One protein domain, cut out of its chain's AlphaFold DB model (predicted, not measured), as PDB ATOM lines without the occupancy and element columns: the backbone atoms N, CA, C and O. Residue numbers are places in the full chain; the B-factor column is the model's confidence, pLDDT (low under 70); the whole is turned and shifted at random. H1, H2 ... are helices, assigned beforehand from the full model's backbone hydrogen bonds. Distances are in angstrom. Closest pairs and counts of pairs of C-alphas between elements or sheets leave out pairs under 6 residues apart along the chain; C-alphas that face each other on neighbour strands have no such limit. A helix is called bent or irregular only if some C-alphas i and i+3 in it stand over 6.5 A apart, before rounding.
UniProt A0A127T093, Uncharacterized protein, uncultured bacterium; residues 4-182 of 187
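AT A GLANCE: This is residues 4 to 182 of the 187 residues of an uncharacterized protein of uncultured bacterium (UniProt A0A127T093). Four pairs of helices are stacked in layers: the hairpin of H1 and H2 covers one end, then come H3 beside H4, the hairpin of H6 and H7, and at the other end the longer hairpin of H8 and H9, with the short H5 between H4 and H6 along the chain. The loop of residues 127 to 150, between H8 and H9, reaches away from this stack and makes the far end of the longest axis. The printed part has 179 residues with nine named helices, H1 to H9, and no named strand; the class is all helix. It is only just compact, close to loose, with a radius of gyration of the C-alphas of 18.7 A, and flat, spanning 60 by 42 by 22 A.

HOW THE PARTS SIT: H1, residues 4 to 17, and H2, residues 20 to 31, form a helical hairpin, with the C-alphas of Thr 14 and Tyr 23 closest at 5.9 A. H1 touches H3, residues 35 to 49, at a steep tilt of 49 degrees; their closest C-alphas are those of Ile 8 and Ala 45, 4.8 A apart. H3 and H4, residues 52 to 68, are close but not clearly touching, with the C-alphas of Phe 46 and Ile 58 closest at 6.6 A. H5, residues 71 to 74, touches H3 at residues 35 to 39 alone; the closest C-alphas are those of Ser 35 and Trp 72, 6.0 A apart. H6, residues 81 to 89, is the hub, touching five helices, among them H3 at a shallow tilt of 22 degrees, with the C-alphas of Met 43 and Leu 82 closest at 5.6 A. H6 and H7, residues 92 to 101, form a helical hairpin, with Ala 86 and Tyr 95 closest at 5.0 A between C-alphas. H7 touches H4 at a shallow tilt of 14 degrees, the same way; the C-alphas of Ala 59 and Ile 94 are closest at 4.9 A. H8, residues 107 to 126, and H9, residues 151 to 181, form a helical hairpin at 26 degrees, and H9 touches H8 with residues 167 to 181 alone; the C-alphas of Tyr 110 and Ser 181 are closest at 4.8 A. H9 touches H7 at a steep tilt of 42 degrees, with the C-alphas of Lys 92 and Gly 169 closest at 5.4 A. Every O i to N i+4 pair is within hydrogen-bond range in H1, H2, H3, H7, H8 and H9; in H4 it is 11 of 13, in H6 4 of 5, and H5 is too short for such a pair.

IN THESE COORDINATES: H1 begins at C-alpha 4, (59.948, 115.242, 86.995), and H9 ends at C-alpha 181, (95.412, 117.562, 88.316). From first to last C-alpha H3 is 21.2 A long, H4 24.8 A, H8 28.8 A and H9 44.5 A. H4 is irregular, its C-alphas 53 and 56 being 7.9 A apart, and has a kink of 26 degrees near residue 59.

THE WHOLE: The C-alphas farthest apart are those of Gly 104 and Asn 144, 62.2 A. The printed part has no cut, and the one long link is that from H8 to H9. Residue 128, residues 131 to 151 and residue 153 have pLDDT under 70.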
ATOM      1  N   GLN A   4      58.585 115.770  86.999       89.00
ATOM      2  CA  GLN A   4      59.948 115.242  86.995       89.00
ATOM      3  C   GLN A   4      59.964 113.711  87.025       89.00
ATOM      4  O   GLN A   4      60.719 113.087  86.285       89.00
ATOM      5  N   GLU A   5      59.101 113.099  87.839       92.81
ATOM      6  CA  GLU A   5      58.996 111.641  87.935       92.81
ATOM      7  C   GLU A   5      58.525 111.025  86.612       92.81
ATOM      8  O   GLU A   5      59.063 110.008  86.180       92.81
ATOM      9  N   SER A   6      57.608 111.697  85.909       94.62
ATOM     10  CA  SER A   6      57.159 111.264  84.585       94.62
ATOM     11  C   SER A   6      58.295 111.233  83.561       94.62
ATOM     12  O   SER A   6      58.355 110.304  82.757       94.62
ATOM     13  N   TYR A   7      59.196 112.221  83.571       96.62
ATOM     14  CA  TYR A   7      60.373 112.199  82.698       96.62
ATOM     15  C   TYR A   7      61.345 111.088  83.084       96.62
ATOM     16  O   TYR A   7      61.850 110.387  82.210       96.62
ATOM     17  N   ILE A   8      61.591 110.897  84.382       96.94
ATOM     18  CA  ILE A   8      62.490 109.848  84.879       96.94
ATOM     19  C   ILE A   8      62.013 108.467  84.419       96.94
ATOM     20  O   ILE A   8      62.827 107.671  83.943       96.94
ATOM     21  N   GLU A   9      60.716 108.183  84.539       96.06
ATOM     22  CA  GLU A   9      60.118 106.917  84.103       96.06
ATOM     23  C   GLU A   9      60.258 106.718  82.594       96.06
ATOM     24  O   GLU A   9      60.804 105.696  82.175       96.06
ATOM     25  N   ARG A  10      59.897 107.722  81.786       97.25
ATOM     26  CA  ARG A  10      60.048 107.669  80.322       97.25
ATOM     27  C   ARG A  10      61.496 107.429  79.900       97.25
ATOM     28  O   ARG A  10      61.768 106.561  79.078       97.25
ATOM     29  N   ILE A  11      62.462 108.122  80.506       97.38
ATOM     30  CA  ILE A  11      63.887 107.907  80.205       97.38
ATOM     31  C   ILE A  11      64.302 106.473  80.575       97.38
ATOM     32  O   ILE A  11      64.988 105.810  79.798       97.38
ATOM     33  N   CYS A  12      63.852 105.948  81.718       96.12
ATOM     34  CA  CYS A  12      64.114 104.556  82.097       96.12
ATOM     35  C   CYS A  12      63.520 103.550  81.099       96.12
ATOM     36  O   CYS A  12      64.176 102.553  80.790       96.12
ATOM     37  N   GLU A  13      62.327 103.811  80.565       96.38
ATOM     38  CA  GLU A  13      61.704 102.996  79.518       96.38
ATOM     39  C   GLU A  13      62.514 103.037  78.217       96.38
ATOM     40  O   GLU A  13      62.819 101.981  77.656       96.38
ATOM     41  N   THR A  14      62.971 104.219  77.783       96.50
ATOM     42  CA  THR A  14      63.829 104.318  76.587       96.50
ATOM     43  C   THR A  14      65.127 103.531  76.746       96.50
ATOM     44  O   THR A  14      65.530 102.826  75.823       96.50
ATOM     45  N   MET A  15      65.747 103.555  77.930       95.81
ATOM     46  CA  MET A  15      66.918 102.728  78.227       95.81
ATOM     47  C   MET A  15      66.565 101.234  78.259       95.81
ATOM     48  O   MET A  15      67.319 100.407  77.755       95.81
ATOM     49  N   GLN A  16      65.407 100.848  78.796       94.06
ATOM     50  CA  GLN A  16      64.967  99.450  78.811       94.06
ATOM     51  C   GLN A  16      64.806  98.852  77.412       94.06
ATOM     52  O   GLN A  16      65.167  97.690  77.219       94.06
ATOM     53  N   TYR A  17      64.300  99.629  76.459       94.19
ATOM     54  CA  TYR A  17      64.044  99.171  75.092       94.19
ATOM     55  C   TYR A  17      65.080  99.656  74.070       94.19
ATOM     56  O   TYR A  17      64.908  99.413  72.877       94.19
ATOM     57  N   ALA A  18      66.149 100.324  74.519       93.25
ATOM     58  CA  ALA A  18      67.134 100.992  73.664       93.25
ATOM     59  C   ALA A  18      66.491 101.915  72.603       93.25
ATOM     60  O   ALA A  18      66.959 102.009  71.465       93.25
ATOM     61  N   ASN A  19      65.398 102.592  72.969       95.69
ATOM     62  CA  ASN A  19      64.649 103.470  72.077       95.69
ATOM     63  C   ASN A  19      65.296 104.860  72.005       95.69
ATOM     64  O   ASN A  19      64.860 105.810  72.650       95.69
ATOM     65  N   PHE A  20      66.353 104.979  71.202       95.12
ATOM     66  CA  PHE A  20      67.066 106.246  71.024       95.12
ATOM     67  C   PHE A  20      66.234 107.339  70.346       95.12
ATOM     68  O   PHE A  20      66.515 108.513  70.551       95.12
ATOM     69  N   HIS A  21      65.231 106.972  69.543       96.31
ATOM     70  CA  HIS A  21      64.385 107.957  68.873       96.31
ATOM     71  C   HIS A  21      63.491 108.684  69.877       96.31
ATOM     72  O   HIS A  21      63.495 109.908  69.926       96.31
ATOM     73  N   GLU A  22      62.798 107.928  70.727       96.56
ATOM     74  CA  GLU A  22      61.996 108.497  71.812       96.56
ATOM     75  C   GLU A  22      62.872 109.224  72.839       96.56
ATOM     76  O   GLU A  22      62.475 110.250  73.381       96.56
ATOM     77  N   TYR A  23      64.097 108.741  73.073       98.00
ATOM     78  CA  TYR A  23      65.040 109.461  73.921       98.00
ATOM     79  C   TYR A  23      65.357 110.857  73.370       98.00
ATOM     80  O   TYR A  23      65.311 111.817  74.130       98.00
ATOM     81  N   ASP A  24      65.594 111.005  72.061       97.62
ATOM     82  CA  ASP A  24      65.798 112.323  71.442       97.62
ATOM     83  C   ASP A  24      64.576 113.234  71.589       97.62
ATOM     84  O   ASP A  24      64.722 114.432  71.821       97.62
ATOM     85  N   GLU A  25      63.365 112.691  71.455       97.75
ATOM     86  CA  GLU A  25      62.132 113.454  71.677       97.75
ATOM     87  C   GLU A  25      62.073 113.978  73.115       97.75
ATOM     88  O   GLU A  25      61.834 115.167  73.328       97.75
ATOM     89  N   ILE A  26      62.412 113.136  74.096       97.69
ATOM     90  CA  ILE A  26      62.520 113.548  75.498       97.69
ATOM     91  C   ILE A  26      63.604 114.619  75.678       97.69
ATOM     92  O   ILE A  26      63.381 115.577  76.410       97.69
ATOM     93  N   LEU A  27      64.764 114.502  75.024       97.88
ATOM     94  CA  LEU A  27      65.815 115.523  75.117       97.88
ATOM     95  C   LEU A  27      65.344 116.885  74.586       97.88
ATOM     96  O   LEU A  27      65.640 117.908  75.204       97.88
ATOM     97  N   ASN A  28      64.571 116.897  73.495       97.62
ATOM     98  CA  ASN A  28      63.942 118.119  72.991       97.62
ATOM     99  C   ASN A  28      62.979 118.710  74.026       97.62
ATOM    100  O   ASN A  28      63.072 119.896  74.327       97.62
ATOM    101  N   GLU A  29      62.114 117.894  74.630       97.06
ATOM    102  CA  GLU A  29      61.214 118.354  75.696       97.06
ATOM    103  C   GLU A  29      61.985 118.911  76.908       97.06
ATOM    104  O   GLU A  29      61.634 119.963  77.441       97.06
ATOM    105  N   LEU A  30      63.073 118.251  77.322       96.75
ATOM    106  CA  LEU A  30      63.923 118.706  78.424       96.75
ATOM    107  C   LEU A  30      64.653 120.018  78.113       96.75
ATOM    108  O   LEU A  30      64.978 120.757  79.040       96.75
ATOM    109  N   SER A  31      64.912 120.328  76.841       95.50
ATOM    110  CA  SER A  31      65.571 121.580  76.446       95.50
ATOM    111  C   SER A  31      64.720 122.830  76.668       95.50
ATOM    112  O   SER A  31      65.266 123.923  76.783       95.50
ATOM    113  N   GLU A  32      63.404 122.658  76.805       95.62
ATOM    114  CA  GLU A  32      62.466 123.730  77.150       95.62
ATOM    115  C   GLU A  32      62.461 124.043  78.660       95.62
ATOM    116  O   GLU A  32      61.895 125.049  79.097       95.62
ATOM    117  N   LEU A  33      63.084 123.188  79.480       94.19
ATOM    118  CA  LEU A  33      63.250 123.399  80.917       94.19
ATOM    119  C   LEU A  33      64.509 124.222  81.218       94.19
ATOM    120  O   LEU A  33      65.376 124.442  80.373       94.19
ATOM    121  N   GLN A  34      64.648 124.652  82.475       92.69
ATOM    122  CA  GLN A  34      65.925 125.187  82.941       92.69
ATOM    123  C   GLN A  34      66.993 124.090  82.884       92.69
ATOM    124  O   GLN A  34      66.757 122.960  83.311       92.69
ATOM    125  N   SER A  35      68.191 124.431  82.405       92.12
ATOM    126  CA  SER A  35      69.273 123.464  82.189       92.12
ATOM    127  C   SER A  35      69.616 122.655  83.454       92.12
ATOM    128  O   SER A  35      69.885 121.455  83.382       92.12
ATOM    129  N   GLU A  36      69.580 123.288  84.633       93.12
ATOM    130  CA  GLU A  36      69.823 122.609  85.914       93.12
ATOM    131  C   GLU A  36      68.743 121.554  86.204       93.12
ATOM    132  O   GLU A  36      69.045 120.422  86.576       93.12
ATOM    133  N   GLU A  37      67.475 121.884  85.957       94.56
ATOM    134  CA  GLU A  37      66.361 120.956  86.148       94.56
ATOM    135  C   GLU A  37      66.463 119.752  85.201       94.56
ATOM    136  O   GLU A  37      66.358 118.605  85.645       94.56
ATOM    137  N   ALA A  38      66.752 119.994  83.920       96.06
ATOM    138  CA  ALA A  38      66.938 118.941  82.923       96.06
ATOM    139  C   ALA A  38      68.063 117.965  83.314       96.06
ATOM    140  O   ALA A  38      67.894 116.743  83.272       96.06
ATOM    141  N   THR A  39      69.204 118.490  83.760       96.12
ATOM    142  CA  THR A  39      70.356 117.664  84.156       96.12
ATOM    143  C   THR A  39      70.123 116.894  85.453       96.12
ATOM    144  O   THR A  39      70.599 115.763  85.580       96.12
ATOM    145  N   ILE A  40      69.337 117.429  86.392       96.19
ATOM    146  CA  ILE A  40      68.899 116.694  87.589       96.19
ATOM    147  C   ILE A  40      67.974 115.531  87.212       96.19
ATOM    148  O   ILE A  40      68.132 114.434  87.759       96.19
ATOM    149  N   ILE A  41      67.035 115.737  86.285       97.38
ATOM    150  CA  ILE A  41      66.149 114.677  85.776       97.38
ATOM    151  C   ILE A  41      66.980 113.560  85.130       97.38
ATOM    152  O   ILE A  41      66.822 112.392  85.495       97.38
ATOM    153  N   LEU A  42      67.917 113.914  84.245       97.56
ATOM    154  CA  LEU A  42      68.832 112.965  83.604       97.56
ATOM    155  C   LEU A  42      69.672 112.199  84.634       97.56
ATOM    156  O   LEU A  42      69.711 110.970  84.603       97.56
ATOM    157  N   MET A  43      70.279 112.901  85.599       97.44
ATOM    158  CA  MET A  43      71.053 112.286  86.682       97.44
ATOM    159  C   MET A  43      70.214 111.256  87.450       97.44
ATOM    160  O   MET A  43      70.672 110.137  87.691       97.44
ATOM    161  N   ARG A  44      68.981 111.612  87.833       97.38
ATOM    162  CA  ARG A  44      68.076 110.709  88.558       97.38
ATOM    163  C   ARG A  44      67.708 109.486  87.725       97.38
ATOM    164  O   ARG A  44      67.739 108.378  88.257       97.38
ATOM    165  N   ALA A  45      67.407 109.661  86.440       97.19
ATOM    166  CA  ALA A  45      67.082 108.555  85.546       97.19
ATOM    167  C   ALA A  45      68.271 107.602  85.352       97.19
ATOM    168  O   ALA A  45      68.123 106.390  85.524       97.19
ATOM    169  N   PHE A  46      69.467 108.138  85.091       97.44
ATOM    170  CA  PHE A  46      70.682 107.339  84.943       97.44
ATOM    171  C   PHE A  46      70.997 106.552  86.214       97.44
ATOM    172  O   PHE A  46      71.233 105.351  86.136       97.44
ATOM    173  N   LEU A  47      70.922 107.179  87.391       94.69
ATOM    174  CA  LEU A  47      71.154 106.491  88.664       94.69
ATOM    175  C   LEU A  47      70.082 105.441  88.977       94.69
ATOM    176  O   LEU A  47      70.415 104.371  89.485       94.69
ATOM    177  N   ARG A  48      68.812 105.708  88.651       94.50
ATOM    178  CA  ARG A  48      67.716 104.744  88.843       94.50
ATOM    179  C   ARG A  48      67.916 103.493  87.996       94.50
ATOM    180  O   ARG A  48      67.684 102.383  88.475       94.50
ATOM    181  N   TYR A  49      68.358 103.666  86.754       92.94
ATOM    182  CA  TYR A  49      68.577 102.560  85.826       92.94
ATOM    183  C   TYR A  49      69.956 101.898  85.977       92.94
ATOM    184  O   TYR A  49      70.170 100.786  85.480       92.94
ATOM    185  N   TYR A  50      70.886 102.546  86.685       91.56
ATOM    186  CA  TYR A  50      72.262 102.087  86.801       91.56
ATOM    187  C   TYR A  50      72.392 100.699  87.420       91.56
ATOM    188  O   TYR A  50      71.869 100.383  88.493       91.56
ATOM    189  N   ARG A  51      73.170  99.879  86.719       87.50
ATOM    190  CA  ARG A  51      73.742  98.611  87.163       87.50
ATOM    191  C   ARG A  51      75.136  98.517  86.548       87.50
ATOM    192  O   ARG A  51      75.313  98.967  85.419       87.50
ATOM    193  N   ALA A  52      76.098  97.916  87.246       85.31
ATOM    194  CA  ALA A  52      77.492  97.864  86.784       85.31
ATOM    195  C   ALA A  52      77.626  97.252  85.374       85.31
ATOM    196  O   ALA A  52      78.325  97.781  84.524       85.31
ATOM    197  N   GLN A  53      76.856  96.203  85.077       86.31
ATOM    198  CA  GLN A  53      76.801  95.556  83.761       86.31
ATOM    199  C   GLN A  53      76.152  96.399  82.647       86.31
ATOM    200  O   GLN A  53      76.109  95.963  81.502       86.31
ATOM    201  N   LYS A  54      75.587  97.565  82.977       88.75
ATOM    202  CA  LYS A  54      74.961  98.508  82.039       88.75
ATOM    203  C   LYS A  54      75.729  99.830  81.945       88.75
ATOM    204  O   LYS A  54      75.190 100.781  81.387       88.75
ATOM    205  N   ALA A  55      76.937  99.913  82.509       90.81
ATOM    206  CA  ALA A  55      77.719 101.145  82.565       90.81
ATOM    207  C   ALA A  55      77.948 101.750  81.170       90.81
ATOM    208  O   ALA A  55      77.524 102.881  80.946       90.81
ATOM    209  N   ASP A  56      78.475 100.968  80.222       92.19
ATOM    210  CA  ASP A  56      78.681 101.388  78.825       92.19
ATOM    211  C   ASP A  56      77.393 101.875  78.154       92.19
ATOM    212  O   ASP A  56      77.359 102.880  77.446       92.19
ATOM    213  N   PHE A  57      76.297 101.159  78.404       93.38
ATOM    214  CA  PHE A  57      75.009 101.488  77.816       93.38
ATOM    215  C   PHE A  57      74.479 102.822  78.347       93.38
ATOM    216  O   PHE A  57      74.025 103.654  77.572       93.38
ATOM    217  N   ILE A  58      74.587 103.075  79.653       95.62
ATOM    218  CA  ILE A  58      74.207 104.367  80.243       95.62
ATOM    219  C   ILE A  58      75.146 105.478  79.776       95.62
ATOM    220  O   ILE A  58      74.674 106.579  79.499       95.62
ATOM    221  N   ALA A  59      76.441 105.190  79.628       96.50
ATOM    222  CA  ALA A  59      77.398 106.121  79.048       96.50
ATOM    223  C   ALA A  59      76.973 106.545  77.630       96.50
ATOM    224  O   ALA A  59      76.976 107.731  77.339       96.50
ATOM    225  N   THR A  60      76.452 105.632  76.800       96.69
ATOM    226  CA  THR A  60      75.909 105.984  75.468       96.69
ATOM    227  C   THR A  60      74.739 106.978  75.540       96.69
ATOM    228  O   THR A  60      74.635 107.890  74.719       96.69
ATOM    229  N   PHE A  61      73.835 106.831  76.516       97.56
ATOM    230  CA  PHE A  61      72.733 107.787  76.700       97.56
ATOM    231  C   PHE A  61      73.240 109.134  77.229       97.56
ATOM    232  O   PHE A  61      72.781 110.181  76.775       97.56
ATOM    233  N   MET A  62      74.217 109.121  78.140       97.56
ATOM    234  CA  MET A  62      74.863 110.336  78.637       97.56
ATOM    235  C   MET A  62      75.596 111.091  77.525       97.56
ATOM    236  O   MET A  62      75.387 112.291  77.382       97.56
ATOM    237  N   GLU A  63      76.394 110.396  76.714       97.31
ATOM    238  CA  GLU A  63      77.072 110.935  75.532       97.31
ATOM    239  C   GLU A  63      76.072 111.660  74.633       97.31
ATOM    240  O   GLU A  63      76.267 112.815  74.257       97.31
ATOM    241  N   ARG A  64      74.943 111.008  74.344       97.12
ATOM    242  CA  ARG A  64      73.890 111.578  73.506       97.12
ATOM    243  C   ARG A  64      73.264 112.829  74.120       97.12
ATOM    244  O   ARG A  64      73.055 113.797  73.397       97.12
ATOM    245  N   ALA A  65      73.022 112.842  75.432       97.25
ATOM    246  CA  ALA A  65      72.520 114.023  76.135       97.25
ATOM    247  C   ALA A  65      73.512 115.196  76.098       97.25
ATOM    248  O   ALA A  65      73.116 116.322  75.803       97.25
ATOM    249  N   ILE A  66      74.799 114.937  76.355       96.38
ATOM    250  CA  ILE A  66      75.845 115.971  76.339       96.38
ATOM    251  C   ILE A  66      76.033 116.516  74.920       96.38
ATOM    252  O   ILE A  66      76.108 117.727  74.734       96.38
ATOM    253  N   ARG A  67      76.036 115.658  73.897       96.06
ATOM    254  CA  ARG A  67      76.136 116.101  72.497       96.06
ATOM    255  C   ARG A  67      74.914 116.871  72.020       96.06
ATOM    256  O   ARG A  67      75.058 117.770  71.197       96.06
ATOM    257  N   PHE A  68      73.729 116.517  72.512       96.50
ATOM    258  CA  PHE A  68      72.498 117.235  72.201       96.50
ATOM    259  C   PHE A  68      72.533 118.669  72.744       96.50
ATOM    260  O   PHE A  68      72.198 119.605  72.020       96.50
ATOM    261  N   ASN A  69      72.988 118.856  73.988       95.12
ATOM    262  CA  ASN A  69      73.180 120.178  74.574       95.12
ATOM    263  C   ASN A  69      74.462 120.234  75.431       95.12
ATOM    264  O   ASN A  69      74.416 119.916  76.622       95.12
ATOM    265  N   PRO A  70      75.600 120.688  74.868       92.94
ATOM    266  CA  PRO A  70      76.884 120.712  75.578       92.94
ATOM    267  C   PRO A  70      76.888 121.565  76.851       92.94
ATOM    268  O   PRO A  70      77.598 121.248  77.807       92.94
ATOM    269  N   GLU A  71      76.054 122.609  76.911       92.12
ATOM    270  CA  GLU A  71      75.936 123.480  78.086       92.12
ATOM    271  C   GLU A  71      75.445 122.716  79.319       92.12
ATOM    272  O   GLU A  71      75.786 123.076  80.445       92.12
ATOM    273  N   TRP A  72      74.703 121.618  79.133       94.56
ATOM    274  CA  TRP A  72      74.262 120.761  80.232       94.56
ATOM    275  C   TRP A  72      75.413 120.158  81.021       94.56
ATOM    276  O   TRP A  72      75.282 119.967  82.228       94.56
ATOM    277  N   ALA A  73      76.551 119.901  80.387       91.12
ATOM    278  CA  ALA A  73      77.717 119.388  81.082       91.12
ATOM    279  C   ALA A  73      78.531 120.491  81.784       91.12
ATOM    280  O   ALA A  73      79.357 120.180  82.639       91.12
ATOM    281  N   LEU A  74      78.274 121.767  81.479       87.75
ATOM    282  CA  LEU A  74      78.987 122.926  82.032       87.75
ATOM    283  C   LEU A  74      78.271 123.573  83.230       87.75
ATOM    284  O   LEU A  74      78.830 124.450  83.891       87.75
ATOM    285  N   ILE A  75      77.052 123.136  83.549       87.00
ATOM    286  CA  ILE A  75      76.292 123.639  84.702       87.00
ATOM    287  C   ILE A  75      77.024 123.309  85.999       87.00
ATOM    288  O   ILE A  75      77.416 122.161  86.205       87.00
ATOM    289  N   GLU A  76      77.176 124.306  86.875       80.50
ATOM    290  CA  GLU A  76      77.828 124.173  88.187       80.50
ATOM    291  C   GLU A  76      79.211 123.498  88.141       80.50
ATOM    292  O   GLU A  76      79.625 122.850  89.097       80.50
ATOM    293  N   ASN A  77      79.939 123.629  87.032       82.75
ATOM    294  CA  ASN A  77      81.187 122.914  86.788       82.75
ATOM    295  C   ASN A  77      82.231 123.118  87.921       82.75
ATOM    296  O   ASN A  77      82.555 124.273  88.207       82.75
ATOM    297  N   PRO A  78      82.797 122.067  88.569       81.94
ATOM    298  CA  PRO A  78      82.675 120.619  88.317       81.94
ATOM    299  C   PRO A  78      81.578 119.879  89.101       81.94
ATOM    300  O   PRO A  78      81.446 118.669  88.955       81.94
ATOM    301  N   ASN A  79      80.771 120.547  89.923       87.81
ATOM    302  CA  ASN A  79      79.638 119.948  90.648       87.81
ATOM    303  C   ASN A  79      78.413 119.653  89.751       87.81
ATOM    304  O   ASN A  79      77.274 119.610  90.213       87.81
ATOM    305  N   ASN A  80      78.649 119.397  88.468       93.38
ATOM    306  CA  ASN A  80      77.617 119.128  87.487       93.38
ATOM    307  C   ASN A  80      76.819 117.843  87.817       93.38
ATOM    308  O   ASN A  80      77.429 116.818  88.151       93.38
ATOM    309  N   PRO A  81      75.477 117.827  87.683       95.81
ATOM    310  CA  PRO A  81      74.674 116.629  87.944       95.81
ATOM    311  C   PRO A  81      75.079 115.398  87.121       95.81
ATOM    312  O   PRO A  81      75.071 114.289  87.655       95.81
ATOM    313  N   LEU A  82      75.488 115.563  85.859       95.69
ATOM    314  CA  LEU A  82      75.920 114.447  85.011       95.69
ATOM    315  C   LEU A  82      77.268 113.881  85.477       95.69
ATOM    316  O   LEU A  82      77.408 112.664  85.581       95.69
ATOM    317  N   PHE A  83      78.212 114.736  85.885       96.19
ATOM    318  CA  PHE A  83      79.467 114.286  86.500       96.19
ATOM    319  C   PHE A  83      79.219 113.504  87.798       96.19
ATOM    320  O   PHE A  83      79.829 112.462  88.053       96.19
ATOM    321  N   ARG A  84      78.262 113.960  88.616       95.19
ATOM    322  CA  ARG A  84      77.889 113.291  89.871       95.19
ATOM    323  C   ARG A  84      77.338 111.884  89.657       95.19
ATOM    324  O   ARG A  84      77.483 111.066  90.564       95.19
ATOM    325  N   VAL A  85      76.760 111.568  88.494       96.12
ATOM    326  CA  VAL A  85      76.354 110.190  88.166       96.12
ATOM    327  C   VAL A  85      77.557 109.261  88.261       96.12
ATOM    328  O   VAL A  85      77.457 108.218  88.906       96.12
ATOM    329  N   ALA A  86      78.704 109.646  87.695       96.25
ATOM    330  CA  ALA A  86      79.921 108.844  87.743       96.25
ATOM    331  C   ALA A  86      80.435 108.660  89.178       96.25
ATOM    332  O   ALA A  86      80.768 107.545  89.574       96.25
ATOM    333  N   LEU A  87      80.422 109.725  89.989       95.00
ATOM    334  CA  LEU A  87      80.882 109.668  91.383       95.00
ATOM    335  C   LEU A  87      79.973 108.805  92.272       95.00
ATOM    336  O   LEU A  87      80.461 108.017  93.076       95.00
ATOM    337  N   ILE A  88      78.650 108.928  92.124       92.62
ATOM    338  CA  ILE A  88      77.668 108.172  92.919       92.62
ATOM    339  C   ILE A  88      77.643 106.699  92.497       92.62
ATOM    340  O   ILE A  88      77.565 105.804  93.338       92.62
ATOM    341  N   SER A  89      77.702 106.435  91.192       92.69
ATOM    342  CA  SER A  89      77.722 105.070  90.651       92.69
ATOM    343  C   SER A  89      79.090 104.393  90.769       92.69
ATOM    344  O   SER A  89      79.176 103.179  90.575       92.69
ATOM    345  N   GLY A  90      80.144 105.163  91.061       93.31
ATOM    346  CA  GLY A  90      81.533 104.726  90.986       93.31
ATOM    347  C   GLY A  90      81.904 104.179  89.606       93.31
ATOM    348  O   GLY A  90      82.769 103.320  89.521       93.31
ATOM    349  N   SER A  91      81.221 104.596  88.538       95.38
ATOM    350  CA  SER A  91      81.424 104.052  87.194       95.38
ATOM    351  C   SER A  91      82.541 104.787  86.467       95.38
ATOM    352  O   SER A  91      82.421 105.980  86.173       95.38
ATOM    353  N   LYS A  92      83.618 104.062  86.143       95.00
ATOM    354  CA  LYS A  92      84.726 104.607  85.356       95.00
ATOM    355  C   LYS A  92      84.306 104.902  83.914       95.00
ATOM    356  O   LYS A  92      84.720 105.928  83.393       95.00
ATOM    357  N   ASP A  93      83.432 104.087  83.332       95.81
ATOM    358  CA  ASP A  93      82.967 104.266  81.949       95.81
ATOM    359  C   ASP A  93      82.107 105.530  81.809       95.81
ATOM    360  O   ASP A  93      82.266 106.307  80.873       95.81
ATOM    361  N   ILE A  94      81.240 105.797  82.796       96.69
ATOM    362  CA  ILE A  94      80.440 107.033  82.829       96.69
ATOM    363  C   ILE A  94      81.343 108.251  83.074       96.69
ATOM    364  O   ILE A  94      81.128 109.303  82.478       96.69
ATOM    365  N   TYR A  95      82.358 108.119  83.934       96.94
ATOM    366  CA  TYR A  95      83.356 109.170  84.140       96.94
ATOM    367  C   TYR A  95      84.116 109.494  82.847       96.94
ATOM    368  O   TYR A  95      84.250 110.668  82.507       96.94
ATOM    369  N   ASP A  96      84.594 108.471  82.138       96.25
ATOM    370  CA  ASP A  96      85.350 108.641  80.898       96.25
ATOM    371  C   ASP A  96      84.493 109.285  79.821       96.25
ATOM    372  O   ASP A  96      84.908 110.291  79.256       96.25
ATOM    373  N   CYS A  97      83.261 108.807  79.645       96.38
ATOM    374  CA  CYS A  97      82.289 109.427  78.754       96.38
ATOM    375  C   CYS A  97      82.093 110.919  79.061       96.38
ATOM    376  O   CYS A  97      82.213 111.752  78.166       96.38
ATOM    377  N   TYR A  98      81.860 111.290  80.324       96.19
ATOM    378  CA  TYR A  98      81.699 112.699  80.683       96.19
ATOM    379  C   TYR A  98      82.956 113.521  80.351       96.19
ATOM    380  O   TYR A  98      82.860 114.590  79.759       96.19
ATOM    381  N   VAL A  99      84.145 113.032  80.711       94.69
ATOM    382  CA  VAL A  99      85.411 113.752  80.489       94.69
ATOM    383  C   VAL A  99      85.769 113.865  79.003       94.69
ATOM    384  O   VAL A  99      86.367 114.862  78.603       94.69
ATOM    385  N   GLU A 100      85.433 112.866  78.191       94.19
ATOM    386  CA  GLU A 100      85.674 112.867  76.745       94.19
ATOM    387  C   GLU A 100      84.744 113.837  76.007       94.19
ATOM    388  O   GLU A 100      85.193 114.569  75.119       94.19
ATOM    389  N   GLU A 101      83.472 113.886  76.406       93.88
ATOM    390  CA  GLU A 101      82.468 114.746  75.777       93.88
ATOM    391  C   GLU A 101      82.557 116.205  76.244       93.88
ATOM    392  O   GLU A 101      82.256 117.126  75.481       93.88
ATOM    393  N   VAL A 102      83.026 116.458  77.471       91.38
ATOM    394  CA  VAL A 102      83.296 117.824  77.934       91.38
ATOM    395  C   VAL A 102      84.652 118.286  77.416       91.38
ATOM    396  O   VAL A 102      85.708 118.044  77.999       91.38
ATOM    397  N   HIS A 103      84.636 118.999  76.297       82.50
ATOM    398  CA  HIS A 103      85.848 119.590  75.744       82.50
ATOM    399  C   HIS A 103      86.391 120.731  76.620       82.50
ATOM    400  O   HIS A 103      85.643 121.531  77.177       82.50
ATOM    401  N   GLY A 104      87.721 120.849  76.686       81.00
ATOM    402  CA  GLY A 104      88.392 121.990  77.322       81.00
ATOM    403  C   GLY A 104      88.612 121.879  78.834       81.00
ATOM    404  O   GLY A 104      88.939 122.885  79.456       81.00
ATOM    405  N   LEU A 105      88.474 120.687  79.425       88.56
ATOM    406  CA  LEU A 105      88.823 120.460  80.831       88.56
ATOM    407  C   LEU A 105      90.321 120.686  81.067       88.56
ATOM    408  O   LEU A 105      91.168 120.004  80.483       88.56
ATOM    409  N   ASP A 106      90.644 121.638  81.937       91.06
ATOM    410  CA  ASP A 106      92.013 122.008  82.273       91.06
ATOM    411  C   ASP A 106      92.454 121.448  83.632       91.06
ATOM    412  O   ASP A 106      91.706 120.803  84.370       91.06
ATOM    413  N   GLN A 107      93.717 121.687  83.979       90.25
ATOM    414  CA  GLN A 107      94.291 121.200  85.229       90.25
ATOM    415  C   GLN A 107      93.561 121.738  86.473       90.25
ATOM    416  O   GLN A 107      93.509 121.049  87.493       90.25
ATOM    417  N   GLU A 108      93.006 122.951  86.415       90.50
ATOM    418  CA  GLU A 108      92.301 123.561  87.544       90.50
ATOM    419  C   GLU A 108      90.930 122.919  87.768       90.50
ATOM    420  O   GLU A 108      90.545 122.635  88.911       90.50
ATOM    421  N   TRP A 109      90.249 122.570  86.677       93.56
ATOM    422  CA  TRP A 109      89.066 121.728  86.718       93.56
ATOM    423  C   TRP A 109      89.356 120.402  87.424       93.56
ATOM    424  O   TRP A 109      88.665 120.062  88.384       93.56
ATOM    425  N   TYR A 110      90.422 119.692  87.032       94.62
ATOM    426  CA  TYR A 110      90.779 118.399  87.635       94.62
ATOM    427  C   TYR A 110      91.095 118.507  89.134       94.62
ATOM    428  O   TYR A 110      90.735 117.609  89.896       94.62
ATOM    429  N   LYS A 111      91.720 119.601  89.594       92.38
ATOM    430  CA  LYS A 111      91.939 119.840  91.035       92.38
ATOM    431  C   LYS A 111      90.628 120.025  91.791       92.38
ATOM    432  O   LYS A 111      90.456 119.460  92.871       92.38
ATOM    433  N   THR A 112      89.707 120.803  91.232       92.69
ATOM    434  CA  THR A 112      88.410 121.072  91.866       92.69
ATOM    435  C   THR A 112      87.537 119.813  91.862       92.69
ATOM    436  O   THR A 112      86.949 119.452  92.883       92.69
ATOM    437  N   ALA A 113      87.527 119.073  90.751       94.06
ATOM    438  CA  ALA A 113      86.850 117.787  90.623       94.06
ATOM    439  C   ALA A 113      87.421 116.736  91.591       94.06
ATOM    440  O   ALA A 113      86.657 115.954  92.156       94.06
ATOM    441  N   LEU A 114      88.736 116.741  91.847       94.50
ATOM    442  CA  LEU A 114      89.363 115.863  92.837       94.50
ATOM    443  C   LEU A 114      88.822 116.112  94.249       94.50
ATOM    444  O   LEU A 114      88.483 115.152  94.937       94.50
ATOM    445  N   GLN A 115      88.698 117.372  94.675       92.31
ATOM    446  CA  GLN A 115      88.138 117.700  95.993       92.31
ATOM    447  C   GLN A 115      86.697 117.198  96.127       92.31
ATOM    448  O   GLN A 115      86.336 116.591  97.138       92.31
ATOM    449  N   LEU A 116      85.890 117.391  95.080       93.44
ATOM    450  CA  LEU A 116      84.523 116.883  95.033       93.44
ATOM    451  C   LEU A 116      84.498 115.352  95.127       93.44
ATOM    452  O   LEU A 116      83.784 114.791  95.956       93.44
ATOM    453  N   ALA A 117      85.310 114.671  94.318       94.06
ATOM    454  CA  ALA A 117      85.411 113.219  94.314       94.06
ATOM    455  C   ALA A 117      85.862 112.670  95.679       94.06
ATOM    456  O   ALA A 117      85.296 111.691  96.162       94.06
ATOM    457  N   MET A 118      86.811 113.315  96.358       92.19
ATOM    458  CA  MET A 118      87.219 112.919  97.711       92.19
ATOM    459  C   MET A 118      86.047 112.973  98.699       92.19
ATOM    460  O   MET A 118      85.828 112.001  99.419       92.19
ATOM    461  N   ALA A 119      85.231 114.031  98.659       91.44
ATOM    462  CA  ALA A 119      84.047 114.148  99.513       91.44
ATOM    463  C   ALA A 119      82.995 113.052  99.235       91.44
ATOM    464  O   ALA A 119      82.348 112.554 100.159       91.44
ATOM    465  N   TYR A 120      82.823 112.640  97.973       90.62
ATOM    466  CA  TYR A 120      81.975 111.491  97.628       90.62
ATOM    467  C   TYR A 120      82.547 110.173  98.146       90.62
ATOM    468  O   TYR A 120      81.803 109.354  98.684       90.62
ATOM    469  N   ASN A 121      83.857 109.977  98.010       90.62
ATOM    470  CA  ASN A 121      84.530 108.768  98.466       90.62
ATOM    471  C   ASN A 121      84.452 108.609  99.992       90.62
ATOM    472  O   ASN A 121      84.184 107.511 100.468       90.62
ATOM    473  N   GLU A 122      84.627 109.687 100.757       88.31
ATOM    474  CA  GLU A 122      84.448 109.668 102.216       88.31
ATOM    475  C   GLU A 122      83.030 109.226 102.595       88.31
ATOM    476  O   GLU A 122      82.860 108.254 103.328       88.31
ATOM    477  N   ARG A 123      82.003 109.842 101.994       86.88
ATOM    478  CA  ARG A 123      80.600 109.461 102.234       86.88
ATOM    479  C   ARG A 123      80.300 108.013 101.848       86.88
ATOM    480  O   ARG A 123      79.533 107.350 102.542       86.88
ATOM    481  N   LEU A 124      80.879 107.526 100.750       83.88
ATOM    482  CA  LEU A 124      80.727 106.139 100.305       83.88
ATOM    483  C   LEU A 124      81.313 105.162 101.335       83.88
ATOM    484  O   LEU A 124      80.686 104.150 101.657       83.88
ATOM    485  N   LEU A 125      82.503 105.464 101.861       82.25
ATOM    486  CA  LEU A 125      83.197 104.619 102.831       82.25
ATOM    487  C   LEU A 125      82.541 104.657 104.217       82.25
ATOM    488  O   LEU A 125      82.391 103.599 104.825       82.25
ATOM    489  N   ASP A 126      82.063 105.814 104.678       82.75
ATOM    490  CA  ASP A 126      81.343 105.940 105.958       82.75
ATOM    491  C   ASP A 126      80.059 105.090 105.993       82.75
ATOM    492  O   ASP A 126      79.638 104.596 107.039       82.75
ATOM    493  N   GLN A 127      79.438 104.878 104.831       74.69
ATOM    494  CA  GLN A 127      78.227 104.069 104.673       74.69
ATOM    495  C   GLN A 127      78.511 102.573 104.430       74.69
ATOM    496  O   GLN A 127      77.578 101.771 104.253       74.69
ATOM    497  N   CYS A 128      79.781 102.163 104.403       69.50
ATOM    498  CA  CYS A 128      80.162 100.766 104.235       69.50
ATOM    499  C   CYS A 128      80.107 100.019 105.568       69.50
ATOM    500  O   CYS A 128      81.051 100.013 106.353       69.50
ATOM    501  N   GLN A 129      78.989  99.331 105.793       71.19
ATOM    502  CA  GLN A 129      78.875  98.356 106.871       71.19
ATOM    503  C   GLN A 129      79.611  97.061 106.487       71.19
ATOM    504  O   GLN A 129      79.424  96.572 105.367       71.19
ATOM    505  N   PRO A 130      80.442  96.489 107.374       72.31
ATOM    506  CA  PRO A 130      81.118  95.227 107.106       72.31
ATOM    507  C   PRO A 130      80.101  94.083 106.994       72.31
ATOM    508  O   PRO A 130      79.345  93.819 107.925       72.31
ATOM    509  N   VAL A 131      80.116  93.372 105.864       69.31
ATOM    510  CA  VAL A 131      79.266  92.196 105.627       69.31
ATOM    511  C   VAL A 131      80.078  90.928 105.891       69.31
ATOM    512  O   VAL A 131      81.076  90.658 105.225       69.31
ATOM    513  N   LEU A 132      79.647  90.141 106.876       64.44
ATOM    514  CA  LEU A 132      80.264  88.867 107.270       64.44
ATOM    515  C   LEU A 132      79.437  87.667 106.788       64.44
ATOM    516  O   LEU A 132      78.259  87.541 107.140       64.44
ATOM    517  N   ILE A 133      80.088  86.770 106.043       60.06
ATOM    518  CA  ILE A 133      79.553  85.466 105.620       60.06
ATOM    519  C   ILE A 133      79.170  84.631 106.851       60.06
ATOM    520  O   ILE A 133      79.967  84.507 107.778       60.06
ATOM    521  N   GLY A 134      77.967  84.047 106.859       60.50
ATOM    522  CA  GLY A 134      77.441  83.260 107.984       60.50
ATOM    523  C   GLY A 134      76.795  84.089 109.100       60.50
ATOM    524  O   GLY A 134      76.212  83.516 110.015       60.50
ATOM    525  N   CYS A 135      76.872  85.425 109.026       64.62
ATOM    526  CA  CYS A 135      76.124  86.335 109.901       64.62
ATOM    527  C   CYS A 135      75.076  87.149 109.135       64.62
ATOM    528  O   CYS A 135      73.984  87.357 109.649       64.62
ATOM    529  N   HIS A 136      75.410  87.618 107.927       62.22
ATOM    530  CA  HIS A 136      74.550  88.504 107.125       62.22
ATOM    531  C   HIS A 136      73.897  87.807 105.932       62.22
ATOM    532  O   HIS A 136      72.960  88.337 105.356       62.22
ATOM    533  N   TYR A 137      74.412  86.642 105.557       69.50
ATOM    534  CA  TYR A 137      73.765  85.703 104.652       69.50
ATOM    535  C   TYR A 137      74.337  84.321 104.947       69.50
ATOM    536  O   TYR A 137      75.538  84.167 105.229       69.50
ATOM    537  N   ASN A 138      73.470  83.317 104.957       59.56
ATOM    538  CA  ASN A 138      73.872  81.969 105.319       59.56
ATOM    539  C   ASN A 138      74.433  81.288 104.076       59.56
ATOM    540  O   ASN A 138      73.723  81.008 103.118       59.56
ATOM    541  N   THR A 139      75.728  80.972 104.078       51.81
ATOM    542  CA  THR A 139      76.293  80.111 103.036       51.81
ATOM    543  C   THR A 139      75.677  78.723 103.128       51.81
ATOM    544  O   THR A 139      76.166  77.883 103.877       51.81
ATOM    545  N   GLY A 140      74.626  78.496 102.341       51.56
ATOM    546  CA  GLY A 140      74.090  77.203 101.939       51.56
ATOM    547  C   GLY A 140      73.981  76.174 103.058       51.56
ATOM    548  O   GLY A 140      74.853  75.312 103.191       51.56
ATOM    549  N   LEU A 141      72.852  76.169 103.766       46.81
ATOM    550  CA  LEU A 141      72.383  74.920 104.356       46.81
ATOM    551  C   LEU A 141      72.208  73.923 103.201       46.81
ATOM    552  O   LEU A 141      71.425  74.152 102.281       46.81
ATOM    553  N   MET A 142      72.984  72.836 103.199       45.75
ATOM    554  CA  MET A 142      72.733  71.730 102.279       45.75
ATOM    555  C   MET A 142      71.383  71.110 102.641       45.75
ATOM    556  O   MET A 142      71.307  70.264 103.528       45.75
ATOM    557  N   GLN A 143      70.323  71.484 101.934       50.03
ATOM    558  CA  GLN A 143      69.137  70.644 101.856       50.03
ATOM    559  C   GLN A 143      69.328  69.683 100.683       50.03
ATOM    560  O   GLN A 143      69.408  70.083  99.522       50.03
ATOM    561  N   ASN A 144      69.427  68.386 100.982       52.97
ATOM    562  CA  ASN A 144      69.414  67.315  99.978       52.97
ATOM    563  C   ASN A 144      70.528  67.411  98.910       52.97
ATOM    564  O   ASN A 144      70.291  67.153  97.730       52.97
ATOM    565  N   GLY A 145      71.748  67.804  99.297       53.69
ATOM    566  CA  GLY A 145      72.899  67.866  98.382       53.69
ATOM    567  C   GLY A 145      72.887  69.042  97.395       53.69
ATOM    568  O   GLY A 145      73.758  69.117  96.530       53.69
ATOM    569  N   ARG A 146      71.936  69.978  97.522       50.66
ATOM    570  CA  ARG A 146      71.915  71.251  96.792       50.66
ATOM    571  C   ARG A 146      72.084  72.404  97.781       50.66
ATOM    572  O   ARG A 146      71.448  72.423  98.830       50.66
ATOM    573  N   LYS A 147      72.957  73.362  97.455       55.78
ATOM    574  CA  LYS A 147      72.992  74.658  98.147       55.78
ATOM    575  C   LYS A 147      71.787  75.461  97.661       55.78
ATOM    576  O   LYS A 147      71.768  75.830  96.489       55.78
ATOM    577  N   SER A 148      70.793  75.691  98.516       55.62
ATOM    578  CA  SER A 148      69.786  76.725  98.268       55.62
ATOM    579  C   SER A 148      70.312  78.051  98.813       55.62
ATOM    580  O   SER A 148      70.866  78.089  99.910       55.62
ATOM    581  N   LEU A 149      70.203  79.100  98.003       59.62
ATOM    582  CA  LEU A 149      70.333  80.488  98.435       59.62
ATOM    583  C   LEU A 149      68.915  81.028  98.548       59.62
ATOM    584  O   LEU A 149      68.127  80.824  97.616       59.62
ATOM    585  N   ASP A 150      68.598  81.678  99.658       68.00
ATOM    586  CA  ASP A 150      67.313  82.348  99.801       68.00
ATOM    587  C   ASP A 150      67.342  83.690  99.047       68.00
ATOM    588  O   ASP A 150      68.402  84.239  98.738       68.00
ATOM    589  N   MET A 151      66.168  84.220  98.697       66.56
ATOM    590  CA  MET A 151      66.061  85.472  97.933       66.56
ATOM    591  C   MET A 151      66.699  86.656  98.682       66.56
ATOM    592  O   MET A 151      67.348  87.496  98.068       66.56
ATOM    593  N   GLU A 152      66.592  86.660 100.013       71.62
ATOM    594  CA  GLU A 152      67.227  87.648 100.892       71.62
ATOM    595  C   GLU A 152      68.765  87.572 100.829       71.62
ATOM    596  O   GLU A 152      69.431  88.606 100.766       71.62
ATOM    597  N   ASP A 153      69.344  86.363 100.750       67.69
ATOM    598  CA  ASP A 153      70.793  86.193 100.574       67.69
ATOM    599  C   ASP A 153      71.249  86.801  99.236       67.69
ATOM    600  O   ASP A 153      72.302  87.437  99.162       67.69
ATOM    601  N   TYR A 154      70.447  86.638  98.175       72.81
ATOM    602  CA  TYR A 154      70.734  87.215  96.861       72.81
ATOM    603  C   TYR A 154      70.731  88.749  96.893       72.81
ATOM    604  O   TYR A 154      71.644  89.364  96.349       72.81
ATOM    605  N   GLU A 155      69.753  89.372  97.553       77.25
ATOM    606  CA  GLU A 155      69.676  90.833  97.685       77.25
ATOM    607  C   GLU A 155      70.877  91.405  98.452       77.25
ATOM    608  O   GLU A 155      71.477  92.397  98.028       77.25
ATOM    609  N   VAL A 156      71.284  90.748  99.545       76.88
ATOM    610  CA  VAL A 156      72.475  91.138 100.317       76.88
ATOM    611  C   VAL A 156      73.746  90.984  99.478       76.88
ATOM    612  O   VAL A 156      74.614  91.865  99.495       76.88
ATOM    613  N   MET A 157      73.868  89.889  98.725       75.94
ATOM    614  CA  MET A 157      75.005  89.650  97.836       75.94
ATOM    615  C   MET A 157      75.076  90.684  96.707       75.94
ATOM    616  O   MET A 157      76.146  91.253  96.488       75.94
ATOM    617  N   ASP A 158      73.962  90.966  96.032       80.00
ATOM    618  CA  ASP A 158      73.888  91.961  94.956       80.00
ATOM    619  C   ASP A 158      74.269  93.355  95.474       80.00
ATOM    620  O   ASP A 158      75.171  93.993  94.932       80.00
ATOM    621  N   ALA A 159      73.699  93.784  96.606       80.25
ATOM    622  CA  ALA A 159      74.041  95.061  97.233       80.25
ATOM    623  C   ALA A 159      75.529  95.150  97.619       80.25
ATOM    624  O   ALA A 159      76.162  96.198  97.455       80.25
ATOM    625  N   THR A 160      76.106  94.047  98.105       81.44
ATOM    626  CA  THR A 160      77.533  93.967  98.449       81.44
ATOM    627  C   THR A 160      78.411  94.094  97.203       81.44
ATOM    628  O   THR A 160      79.386  94.847  97.215       81.44
ATOM    629  N   ILE A 161      78.060  93.403  96.115       83.31
ATOM    630  CA  ILE A 161      78.782  93.468  94.837       83.31
ATOM    631  C   ILE A 161      78.694  94.874  94.240       83.31
ATOM    632  O   ILE A 161      79.715  95.419  93.816       83.31
ATOM    633  N   VAL A 162      77.511  95.495  94.248       83.44
ATOM    634  CA  VAL A 162      77.323  96.869  93.760       83.44
ATOM    635  C   VAL A 162      78.208  97.841  94.538       83.44
ATOM    636  O   VAL A 162      78.952  98.598  93.916       83.44
ATOM    637  N   LYS A 163      78.208  97.780  95.876       84.19
ATOM    638  CA  LYS A 163      79.078  98.630  96.708       84.19
ATOM    639  C   LYS A 163      80.561  98.376  96.456       84.19
ATOM    640  O   LYS A 163      81.340  99.322  96.372       84.19
ATOM    641  N   TYR A 164      80.972  97.117  96.316       85.25
ATOM    642  CA  TYR A 164      82.361  96.785  96.000       85.25
ATOM    643  C   TYR A 164      82.795  97.406  94.665       85.25
ATOM    644  O   TYR A 164      83.831  98.070  94.604       85.25
ATOM    645  N   ASN A 165      81.977  97.257  93.622       86.00
ATOM    646  CA  ASN A 165      82.248  97.832  92.305       86.00
ATOM    647  C   ASN A 165      82.292  99.365  92.353       86.00
ATOM    648  O   ASN A 165      83.206  99.955  91.780       86.00
ATOM    649  N   GLN A 166      81.383  99.997  93.103       89.12
ATOM    650  CA  GLN A 166      81.400 101.442  93.352       89.12
ATOM    651  C   GLN A 166      82.734 101.896  93.961       89.12
ATOM    652  O   GLN A 166      83.349 102.834  93.460       89.12
ATOM    653  N   ILE A 167      83.227 101.217  95.003       88.94
ATOM    654  CA  ILE A 167      84.505 101.558  95.654       88.94
ATOM    655  C   ILE A 167      85.678 101.390  94.686       88.94
ATOM    656  O   ILE A 167      86.569 102.240  94.629       88.94
ATOM    657  N   VAL A 168      85.717 100.281  93.942       90.62
ATOM    658  CA  VAL A 168      86.805 100.002  92.998       90.62
ATOM    659  C   VAL A 168      86.846 101.051  91.892       90.62
ATOM    660  O   VAL A 168      87.915 101.607  91.636       90.62
ATOM    661  N   GLY A 169      85.712 101.360  91.269       92.50
ATOM    662  CA  GLY A 169      85.676 102.353  90.204       92.50
ATOM    663  C   GLY A 169      85.889 103.778  90.721       92.50
ATOM    664  O   GLY A 169      86.637 104.537  90.106       92.50
ATOM    665  N   MET A 170      85.420 104.116  91.927       93.81
ATOM    666  CA  MET A 170      85.733 105.405  92.558       93.81
ATOM    667  C   MET A 170      87.241 105.601  92.777       93.81
ATOM    668  O   MET A 170      87.775 106.686  92.545       93.81
ATOM    669  N   ARG A 171      87.975 104.541  93.143       92.44
ATOM    670  CA  ARG A 171      89.447 104.589  93.216       92.44
ATOM    671  C   ARG A 171      90.090 104.844  91.854       92.44
ATOM    672  O   ARG A 171      91.105 105.534  91.790       92.44
ATOM    673  N   GLN A 172      89.533 104.291  90.778       95.62
ATOM    674  CA  GLN A 172      90.027 104.531  89.420       95.62
ATOM    675  C   GLN A 172      89.777 105.977  88.979       95.62
ATOM    676  O   GLN A 172      90.684 106.594  88.427       95.62
ATOM    677  N   ILE A 173      88.597 106.527  89.282       96.69
ATOM    678  CA  ILE A 173      88.255 107.935  89.040       96.69
ATOM    679  C   ILE A 173      89.227 108.849  89.794       96.69
ATOM    680  O   ILE A 173      89.881 109.691  89.186       96.69
ATOM    681  N   LEU A 174      89.404 108.637  91.104       95.25
ATOM    682  CA  LEU A 174      90.336 109.422  91.921       95.25
ATOM    683  C   LEU A 174      91.766 109.361  91.381       95.25
ATOM    684  O   LEU A 174      92.440 110.385  91.318       95.25
ATOM    685  N   LYS A 175      92.231 108.178  90.967       95.06
ATOM    686  CA  LYS A 175      93.563 108.018  90.379       95.06
ATOM    687  C   LYS A 175      93.727 108.861  89.112       95.06
ATOM    688  O   LYS A 175      94.762 109.508  88.966       95.06
ATOM    689  N   ASP A 176      92.737 108.860  88.221       95.62
ATOM    690  CA  ASP A 176      92.776 109.670  86.999       95.62
ATOM    691  C   ASP A 176      92.783 111.172  87.318       95.62
ATOM    692  O   ASP A 176      93.644 111.902  86.827       95.62
ATOM    693  N   LEU A 177      91.904 111.616  88.225       95.38
ATOM    694  CA  LEU A 177      91.842 113.005  88.685       95.38
ATOM    695  C   LEU A 177      93.171 113.470  89.303       95.38
ATOM    696  O   LEU A 177      93.648 114.556  88.984       95.38
ATOM    697  N   ILE A 178      93.818 112.646  90.135       94.00
ATOM    698  CA  ILE A 178      95.136 112.950  90.718       94.00
ATOM    699  C   ILE A 178      96.176 113.151  89.614       94.00
ATOM    700  O   ILE A 178      96.860 114.174  89.603       94.00
ATOM    701  N   ILE A 179      96.261 112.216  88.663       92.81
ATOM    702  CA  ILE A 179      97.220 112.286  87.553       92.81
ATOM    703  C   ILE A 179      97.001 113.565  86.737       92.81
ATOM    704  O   ILE A 179      97.946 114.320  86.513       92.81
ATOM    705  N   LYS A 180      95.758 113.838  86.330       92.19
ATOM    706  CA  LYS A 180      95.423 114.976  85.461       92.19
ATOM    707  C   LYS A 180      95.452 116.327  86.178       92.19
ATOM    708  O   LYS A 180      95.738 117.341  85.551       92.19
ATOM    709  N   SER A 181      95.248 116.352  87.494       91.56
ATOM    710  CA  SER A 181      95.412 117.562  88.316       91.56
ATOM    711  C   SER A 181      96.875 117.992  88.479       91.56
ATOM    712  O   SER A 181      97.147 119.108  88.931       91.56
ATOM    713  N   GLY A 182      97.833 117.121  88.139       86.25
ATOM    714  CA  GLY A 182      99.266 117.370  88.297       86.25
ATOM    715  C   GLY A 182      99.730 117.470  89.754       86.25
ATOM    716  O   GLY A 182     100.848 117.925  90.006       86.25
TER     717      GLY A 182